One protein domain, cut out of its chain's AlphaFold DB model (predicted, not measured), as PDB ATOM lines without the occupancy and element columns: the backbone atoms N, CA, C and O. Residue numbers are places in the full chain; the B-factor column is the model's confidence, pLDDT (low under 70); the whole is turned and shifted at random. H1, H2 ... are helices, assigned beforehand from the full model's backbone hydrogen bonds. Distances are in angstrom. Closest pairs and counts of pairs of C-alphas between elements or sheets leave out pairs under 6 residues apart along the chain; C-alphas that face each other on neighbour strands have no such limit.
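Overview. This is residues 165 to 219 of the 466 residues of an uncharacterized protein of Volvox carteri f. nagariensis (UniProt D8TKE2). Two helices of equal residue count, H1 and H3, cross near their middles as an X, and H2 folds back from the end of H1 to the start of H3, making a helical hairpin with H1 and a V-shaped corner with H3. The very short H4 packs on residues 203 to 207 of H3. The printed part has 55 residues with four named helices, in the order H1, H2, H3, H4, and no named strand; its class is all helix. It is compact, with a radius of gyration of the C-alphas of 10.2 A, and rounded, with spans of 24 by 21 by 16 A.

Arrangement. H1, residues 165 to 179, touches H3, residues 196 to 210, about perpendicular at 77 degrees; their closest C-alphas, those of Val 171 and Val 202, are 5.6 A apart. H1 also touches H2, residues 182 to 194, through residues 174 to 178 of H1 and 183 to 188 of H2 alone, with the C-alphas of Ala 177 and Gly 184 closest at 4.0 A. This helical hairpin runs opposite ways at a steep tilt of 37 degrees, only just steep. H2 and H3 are close but not clearly touching: their closest C-alphas, those of Ser 192 and Tyr 199, are 5.5 A apart. They run opposite ways at a steep tilt of 52 degrees. H4, residues 213 to 216, touches H3 at residues 203 to 207 of H3 alone, and the C-alphas of Ile 203 and Ile 216 are the closest pair at 6.8 A. H4 is apart from H2, and only just apart from H1, at 8.3 A between closest C-alphas. In H1, H2 and H3 every pair of O i and N i+4 is within hydrogen-bond range; H4 is too short for such a pair, but its one pair of O i and N i+3 is within range.

Along the chain. H1 runs 21.4 A from C-alpha 165 at (25.062, -11.256, -43.190) to C-alpha 179. H3 measures 20.9 A from C-alpha 196 at (20.820, 5.070, -35.856) to C-alpha 210. H2 measures 18.6 A from C-alpha 182 to C-alpha 194. H4 ends with C-alpha 216 at (15.968, -4.761, -25.334), and residues 217 to 219 follow it.

Size, cuts and confidence. The two C-alphas farthest apart, those of Ala 165 and Pro 182, are 26.7 A from each other. The links H1 to H2, H2 to H3 and H3 to H4 are tight. The printed part has no cut. The mean pLDDT of the printed part is 88.4, and no printed residue is under 70.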
ATOM      1  N   ALA A 165      23.847 -10.792 -43.856       88.19
ATOM      2  CA  ALA A 165      25.062 -11.256 -43.190       88.19
ATOM      3  C   ALA A 165      25.698 -10.176 -42.296       88.19
ATOM      4  O   ALA A 165      26.187 -10.491 -41.213       88.19
ATOM      5  N   GLU A 166      25.675  -8.913 -42.726       89.00
ATOM      6  CA  GLU A 166      26.152  -7.779 -41.922       89.00
ATOM      7  C   GLU A 166      25.233  -7.529 -40.727       89.00
ATOM      8  O   GLU A 166      25.722  -7.289 -39.626       89.00
ATOM      9  N   LEU A 167      23.915  -7.662 -40.919       90.44
ATOM     10  CA  LEU A 167      22.946  -7.548 -39.834       90.44
ATOM     11  C   LEU A 167      23.139  -8.658 -38.787       90.44
ATOM     12  O   LEU A 167      23.172  -8.360 -37.598       90.44
ATOM     13  N   ASP A 168      23.338  -9.915 -39.203       90.69
ATOM     14  CA  ASP A 168      23.596 -11.024 -38.267       90.69
ATOM     15  C   ASP A 168      24.929 -10.846 -37.515       90.69
ATOM     16  O   ASP A 168      25.019 -11.101 -36.313       90.69
ATOM     17  N   ALA A 169      25.968 -10.344 -38.190       91.44
ATOM     18  CA  ALA A 169      27.238 -10.015 -37.545       91.44
ATOM     19  C   ALA A 169      27.089  -8.873 -36.524       91.44
ATOM     20  O   ALA A 169      27.644  -8.959 -35.426       91.44
ATOM     21  N   ALA A 170      26.315  -7.837 -36.860       90.25
ATOM     22  CA  ALA A 170      26.022  -6.725 -35.963       90.25
ATOM     23  C   ALA A 170      25.222  -7.187 -34.737       90.25
ATOM     24  O   ALA A 170      25.590  -6.853 -33.614       90.25
ATOM     25  N   VAL A 171      24.207  -8.038 -34.923       92.25
ATOM     26  CA  VAL A 171      23.442  -8.648 -33.823       92.25
ATOM     27  C   VAL A 171      24.362  -9.413 -32.870       92.25
ATOM     28  O   VAL A 171      24.311  -9.184 -31.665       92.25
ATOM     29  N   ARG A 172      25.272 -10.255 -33.380       91.56
ATOM     30  CA  ARG A 172      26.230 -10.986 -32.527       91.56
ATOM     31  C   ARG A 172      27.198 -10.062 -31.787       91.56
ATOM     32  O   ARG A 172      27.562 -10.337 -30.646       91.56
ATOM     33  N   ALA A 173      27.639  -8.981 -32.429       90.69
ATOM     34  CA  ALA A 173      28.500  -7.989 -31.790       90.69
ATOM     35  C   ALA A 173      27.769  -7.262 -30.652       90.69
ATOM     36  O   ALA A 173      28.366  -7.015 -29.606       90.69
ATOM     37  N   VAL A 174      26.477  -6.973 -30.832       90.88
ATOM     38  CA  VAL A 174      25.626  -6.381 -29.797       90.88
ATOM     39  C   VAL A 174      25.372  -7.347 -28.645       90.88
ATOM     40  O   VAL A 174      25.494  -6.937 -27.497       90.88
ATOM     41  N   GLU A 175      25.083  -8.621 -28.918       91.31
ATOM     42  CA  GLU A 175      24.934  -9.643 -27.868       91.31
ATOM     43  C   GLU A 175      26.189  -9.710 -26.992       91.31
ATOM     44  O   GLU A 175      26.102  -9.630 -25.769       91.31
ATOM     45  N   ARG A 176      27.370  -9.724 -27.619       91.12
ATOM     46  CA  ARG A 176      28.644  -9.697 -26.895       91.12
ATOM     47  C   ARG A 176      28.871  -8.388 -26.135       91.12
ATOM     48  O   ARG A 176      29.397  -8.404 -25.030       91.12
ATOM     49  N   ALA A 177      28.464  -7.251 -26.696       91.12
ATOM     50  CA  ALA A 177      28.539  -5.975 -25.992       91.12
ATOM     51  C   ALA A 177      27.610  -5.948 -24.763       91.12
ATOM     52  O   ALA A 177      27.967  -5.392 -23.731       91.12
ATOM     53  N   LEU A 178      26.440  -6.584 -24.824       87.81
ATOM     54  CA  LEU A 178      25.562  -6.705 -23.659       87.81
ATOM     55  C   LEU A 178      26.178  -7.591 -22.562       87.81
ATOM     56  O   LEU A 178      25.978  -7.311 -21.380       87.81
ATOM     57  N   GLU A 179      26.967  -8.605 -22.932       90.56
ATOM     58  CA  GLU A 179      27.745  -9.430 -21.995       90.56
ATOM     59  C   GLU A 179      28.929  -8.669 -21.366       90.56
ATOM     60  O   GLU A 179      29.226  -8.862 -20.186       90.56
ATOM     61  N   ASP A 180      29.561  -7.753 -22.110       89.56
ATOM     62  CA  ASP A 180      30.676  -6.908 -21.643       89.56
ATOM     63  C   ASP A 180      30.245  -5.843 -20.594       89.56
ATOM     64  O   ASP A 180      31.082  -5.121 -20.039       89.56
ATOM     65  N   GLY A 181      28.944  -5.711 -20.306       90.25
ATOM     66  CA  GLY A 181      28.407  -4.832 -19.265       90.25
ATOM     67  C   GLY A 181      28.578  -3.332 -19.574       90.25
ATOM     68  O   GLY A 181      28.127  -2.871 -20.626       90.25
ATOM     69  N   PRO A 182      29.178  -2.518 -18.677       87.44
ATOM     70  CA  PRO A 182      29.245  -1.062 -18.851       87.44
ATOM     71  C   PRO A 182      30.079  -0.639 -20.069       87.44
ATOM     72  O   PRO A 182      29.679   0.265 -20.798       87.44
ATOM     73  N   VAL A 183      31.184  -1.339 -20.352       87.31
ATOM     74  CA  VAL A 183      32.055  -1.047 -21.508       87.31
ATOM     75  C   VAL A 183      31.329  -1.317 -22.825       87.31
ATOM     76  O   VAL A 183      31.496  -0.593 -23.807       87.31
ATOM     77  N   GLY A 184      30.500  -2.358 -22.865       90.06
ATOM     78  CA  GLY A 184      29.696  -2.647 -24.041       90.06
ATOM     79  C   GLY A 184      28.535  -1.672 -24.224       90.06
ATOM     80  O   GLY A 184      28.239  -1.307 -25.358       90.06
ATOM     81  N   ARG A 185      27.949  -1.148 -23.138       87.25
ATOM     82  CA  ARG A 185      26.947  -0.073 -23.214       87.25
ATOM     83  C   ARG A 185      27.475   1.190 -23.888       87.25
ATOM     84  O   ARG A 185      26.775   1.730 -24.737       87.25
ATOM     85  N   GLU A 186      28.699   1.617 -23.585       87.81
ATOM     86  CA  GLU A 186      29.321   2.772 -24.254       87.81
ATOM     87  C   GLU A 186      29.487   2.535 -25.762       87.81
ATOM     88  O   GLU A 186      29.213   3.418 -26.572       87.81
ATOM     89  N   ARG A 187      29.860   1.312 -26.166       87.25
ATOM     90  CA  ARG A 187      29.957   0.938 -27.589       87.25
ATOM     91  C   ARG A 187      28.595   0.921 -28.282       87.25
ATOM     92  O   ARG A 187      28.493   1.352 -29.427       87.25
ATOM     93  N   LEU A 188      27.553   0.442 -27.602       91.00
ATOM     94  CA  LEU A 188      26.181   0.468 -28.119       91.00
ATOM     95  C   LEU A 188      25.645   1.897 -28.228       91.00
ATOM     96  O   LEU A 188      24.961   2.213 -29.195       91.00
ATOM     97  N   GLN A 189      25.995   2.766 -27.281       89.81
ATOM     98  CA  GLN A 189      25.645   4.184 -27.322       89.81
ATOM     99  C   GLN A 189      26.378   4.916 -28.453       89.81
ATOM    100  O   GLN A 189      25.780   5.731 -29.145       89.81
ATOM    101  N   ALA A 190      27.650   4.596 -28.705       87.81
ATOM    102  CA  ALA A 190      28.353   5.118 -29.874       87.81
ATOM    103  C   ALA A 190      27.671   4.665 -31.177       87.81
ATOM    104  O   ALA A 190      27.424   5.479 -32.063       87.81
ATOM    105  N   MET A 191      27.281   3.388 -31.265       86.56
ATOM    106  CA  MET A 191      26.568   2.853 -32.429       86.56
ATOM    107  C   MET A 191      25.198   3.514 -32.642       86.56
ATOM    108  O   MET A 191      24.829   3.760 -33.789       86.56
ATOM    109  N   SER A 192      24.457   3.823 -31.573       89.06
ATOM    110  CA  SER A 192      23.146   4.473 -31.687       89.06
ATOM    111  C   SER A 192      23.235   5.901 -32.229       89.06
ATOM    112  O   SER A 192      22.320   6.338 -32.924       89.06
ATOM    113  N   VAL A 193      24.344   6.600 -31.964       86.81
ATOM    114  CA  VAL A 193      24.603   7.958 -32.467       86.81
ATOM    115  C   VAL A 193      25.199   7.932 -33.875       86.81
ATOM    116  O   VAL A 193      24.763   8.679 -34.746       86.81
ATOM    117  N   GLU A 194      26.192   7.075 -34.123       87.38
ATOM    118  CA  GLU A 194      26.884   7.018 -35.416       87.38
ATOM    119  C   GLU A 194      26.021   6.395 -36.520       87.38
ATOM    120  O   GLU A 194      26.126   6.784 -37.685       87.38
ATOM    121  N   GLN A 195      25.202   5.394 -36.176       89.06
ATOM    122  CA  GLN A 195      24.448   4.580 -37.132       89.06
ATOM    123  C   GLN A 195      23.033   4.253 -36.614       89.06
ATOM    124  O   GLN A 195      22.706   3.077 -36.411       89.06
ATOM    125  N   PRO A 196      22.153   5.259 -36.442       86.19
ATOM    126  CA  PRO A 196      20.820   5.070 -35.856       86.19
ATOM    127  C   PRO A 196      19.942   4.083 -36.645       86.19
ATOM    128  O   PRO A 196      19.181   3.312 -36.053       86.19
ATOM    129  N   ASP A 197      20.084   4.041 -37.974       88.50
ATOM    130  CA  ASP A 197      19.331   3.126 -38.840       88.50
ATOM    131  C   ASP A 197      19.750   1.662 -38.644       88.50
ATOM    132  O   ASP A 197      18.896   0.776 -38.546       88.50
ATOM    133  N   LEU A 198      21.062   1.392 -38.568       88.88
ATOM    134  CA  LEU A 198      21.580   0.046 -38.303       88.88
ATOM    135  C   LEU A 198      21.211  -0.381 -36.884       88.88
ATOM    136  O   LEU A 198      20.761  -1.504 -36.677       88.88
ATOM    137  N   TYR A 199      21.348   0.531 -35.925       90.19
ATOM    138  CA  TYR A 199      21.008   0.289 -34.532       90.19
ATOM    139  C   TYR A 199      19.535  -0.117 -34.364       90.19
ATOM    140  O   TYR A 199      19.235  -1.123 -33.721       90.19
ATOM    141  N   SER A 200      18.620   0.584 -35.039       90.38
ATOM    142  CA  SER A 200      17.187   0.259 -35.044       90.38
ATOM    143  C   SER A 200      16.903  -1.119 -35.657       90.38
ATOM    144  O   SER A 200      16.107  -1.892 -35.121       90.38
ATOM    145  N   GLN A 201      17.585  -1.472 -36.751       90.50
ATOM    146  CA  GLN A 201      17.451  -2.793 -37.375       90.50
ATOM    147  C   GLN A 201      17.999  -3.914 -36.489       90.50
ATOM    148  O   GLN A 201      17.406  -4.990 -36.425       90.50
ATOM    149  N   VAL A 202      19.099  -3.665 -35.777       91.06
ATOM    150  CA  VAL A 202      19.690  -4.626 -34.840       91.06
ATOM    151  C   VAL A 202      18.770  -4.859 -33.641       91.06
ATOM    152  O   VAL A 202      18.572  -6.014 -33.272       91.06
ATOM    153  N   ILE A 203      18.140  -3.813 -33.091       89.94
ATOM    154  CA  ILE A 203      17.130  -3.952 -32.025       89.94
ATOM    155  C   ILE A 203      15.961  -4.823 -32.495       89.94
ATOM    156  O   ILE A 203      15.569  -5.764 -31.803       89.94
ATOM    157  N   LEU A 204      15.419  -4.550 -33.686       90.69
ATOM    158  CA  LEU A 204      14.311  -5.331 -34.243       90.69
ATOM    159  C   LEU A 204      14.707  -6.792 -34.489       90.69
ATOM    160  O   LEU A 204      13.932  -7.698 -34.184       90.69
ATOM    161  N   ALA A 205      15.914  -7.040 -35.000       90.44
ATOM    162  CA  ALA A 205      16.423  -8.391 -35.213       90.44
ATOM    163  C   ALA A 205      16.642  -9.143 -33.887       90.44
ATOM    164  O   ALA A 205      16.292 -10.318 -33.781       90.44
ATOM    165  N   LEU A 206      17.152  -8.464 -32.854       89.12
ATOM    166  CA  LEU A 206      17.278  -9.007 -31.498       89.12
ATOM    167  C   LEU A 206      15.922  -9.353 -30.888       89.12
ATOM    168  O   LEU A 206      15.783 -10.424 -30.294       89.12
ATOM    169  N   PHE A 207      14.914  -8.496 -31.076       89.88
ATOM    170  CA  PHE A 207      13.548  -8.778 -30.644       89.88
ATOM    171  C   PHE A 207      12.992 -10.025 -31.328       89.88
ATOM    172  O   PHE A 207      12.498 -10.927 -30.660       89.88
ATOM    173  N   GLN A 208      13.131 -10.118 -32.651       91.38
ATOM    174  CA  GLN A 208      12.668 -11.280 -33.415       91.38
ATOM    175  C   GLN A 208      13.382 -12.572 -32.997       91.38
ATOM    176  O   GLN A 208      12.755 -13.629 -32.954       91.38
ATOM    177  N   LYS A 209      14.680 -12.490 -32.680       89.88
ATOM    178  CA  LYS A 209      15.504 -13.641 -32.292       89.88
ATOM    179  C   LYS A 209      15.206 -14.137 -30.878       89.88
ATOM    180  O   LYS A 209      15.149 -15.342 -30.661       89.88
ATOM    181  N   THR A 210      15.073 -13.226 -29.918       87.00
ATOM    182  CA  THR A 210      14.973 -13.580 -28.492       87.00
ATOM    183  C   THR A 210      13.541 -13.614 -27.979       87.00
ATOM    184  O   THR A 210      13.294 -14.234 -26.950       87.00
ATOM    185  N   GLN A 211      12.615 -12.930 -28.664       88.56
ATOM    186  CA  GLN A 211      11.258 -12.643 -28.183       88.56
ATOM    187  C   GLN A 211      11.240 -12.067 -26.754       88.56
ATOM    188  O   GLN A 211      10.245 -12.181 -26.045       88.56
ATOM    189  N   SER A 212      12.345 -11.452 -26.318       83.00
ATOM    190  CA  SER A 212      12.540 -10.986 -24.949       83.00
ATOM    191  C   SER A 212      12.679  -9.471 -24.915       83.00
ATOM    192  O   SER A 212      13.599  -8.891 -25.496       83.00
ATOM    193  N   LEU A 213      11.775  -8.827 -24.177       82.38
ATOM    194  CA  LEU A 213      11.856  -7.398 -23.883       82.38
ATOM    195  C   LEU A 213      12.966  -7.077 -22.870       82.38
ATOM    196  O   LEU A 213      13.452  -5.950 -22.843       82.38
ATOM    197  N   GLU A 214      13.420  -8.055 -22.075       82.62
ATOM    198  CA  GLU A 214      14.472  -7.848 -21.070       82.62
ATOM    199  C   GLU A 214      15.842  -7.562 -21.686       82.62
ATOM    200  O   GLU A 214      16.658  -6.846 -21.106       82.62
ATOM    201  N   LEU A 215      16.128  -8.138 -22.857       78.19
ATOM    202  CA  LEU A 215      17.380  -7.858 -23.557       78.19
ATOM    203  C   LEU A 215      17.351  -6.462 -24.188       78.19
ATOM    204  O   LEU A 215      18.353  -5.750 -24.172       78.19
ATOM    205  N   ILE A 216      16.184  -6.059 -24.690       79.75
ATOM    206  CA  ILE A 216      15.968  -4.761 -25.334       79.75
ATOM    207  C   ILE A 216      15.993  -3.637 -24.308       79.75
ATOM    208  O   ILE A 216      16.593  -2.600 -24.568       79.75
ATOM    209  N   SER A 217      15.432  -3.850 -23.115       84.19
ATOM    210  CA  SER A 217      15.448  -2.845 -22.046       84.19
ATOM    211  C   SER A 217      16.861  -2.506 -21.555       84.19
ATOM    212  O   SER A 217      17.084  -1.445 -20.970       84.19
ATOM    213  N   LYS A 218      17.847  -3.376 -21.811       84.50
ATOM    214  CA  LYS A 218      19.258  -3.118 -21.492       84.50
ATOM    215  C   LYS A 218      19.967  -2.261 -22.540       84.50
ATOM    216  O   LYS A 218      21.012  -1.688 -22.205       84.50
ATOM    217  N   MET A 219      19.424  -2.174 -23.754       83.12
ATOM    218  CA  MET A 219      19.987  -1.391 -24.849       83.12
ATOM    219  C   MET A 219      19.703   0.107 -24.649       83.12
ATOM    220  O   MET A 219      18.599   0.469 -24.241       83.12
TER     221      MET A 219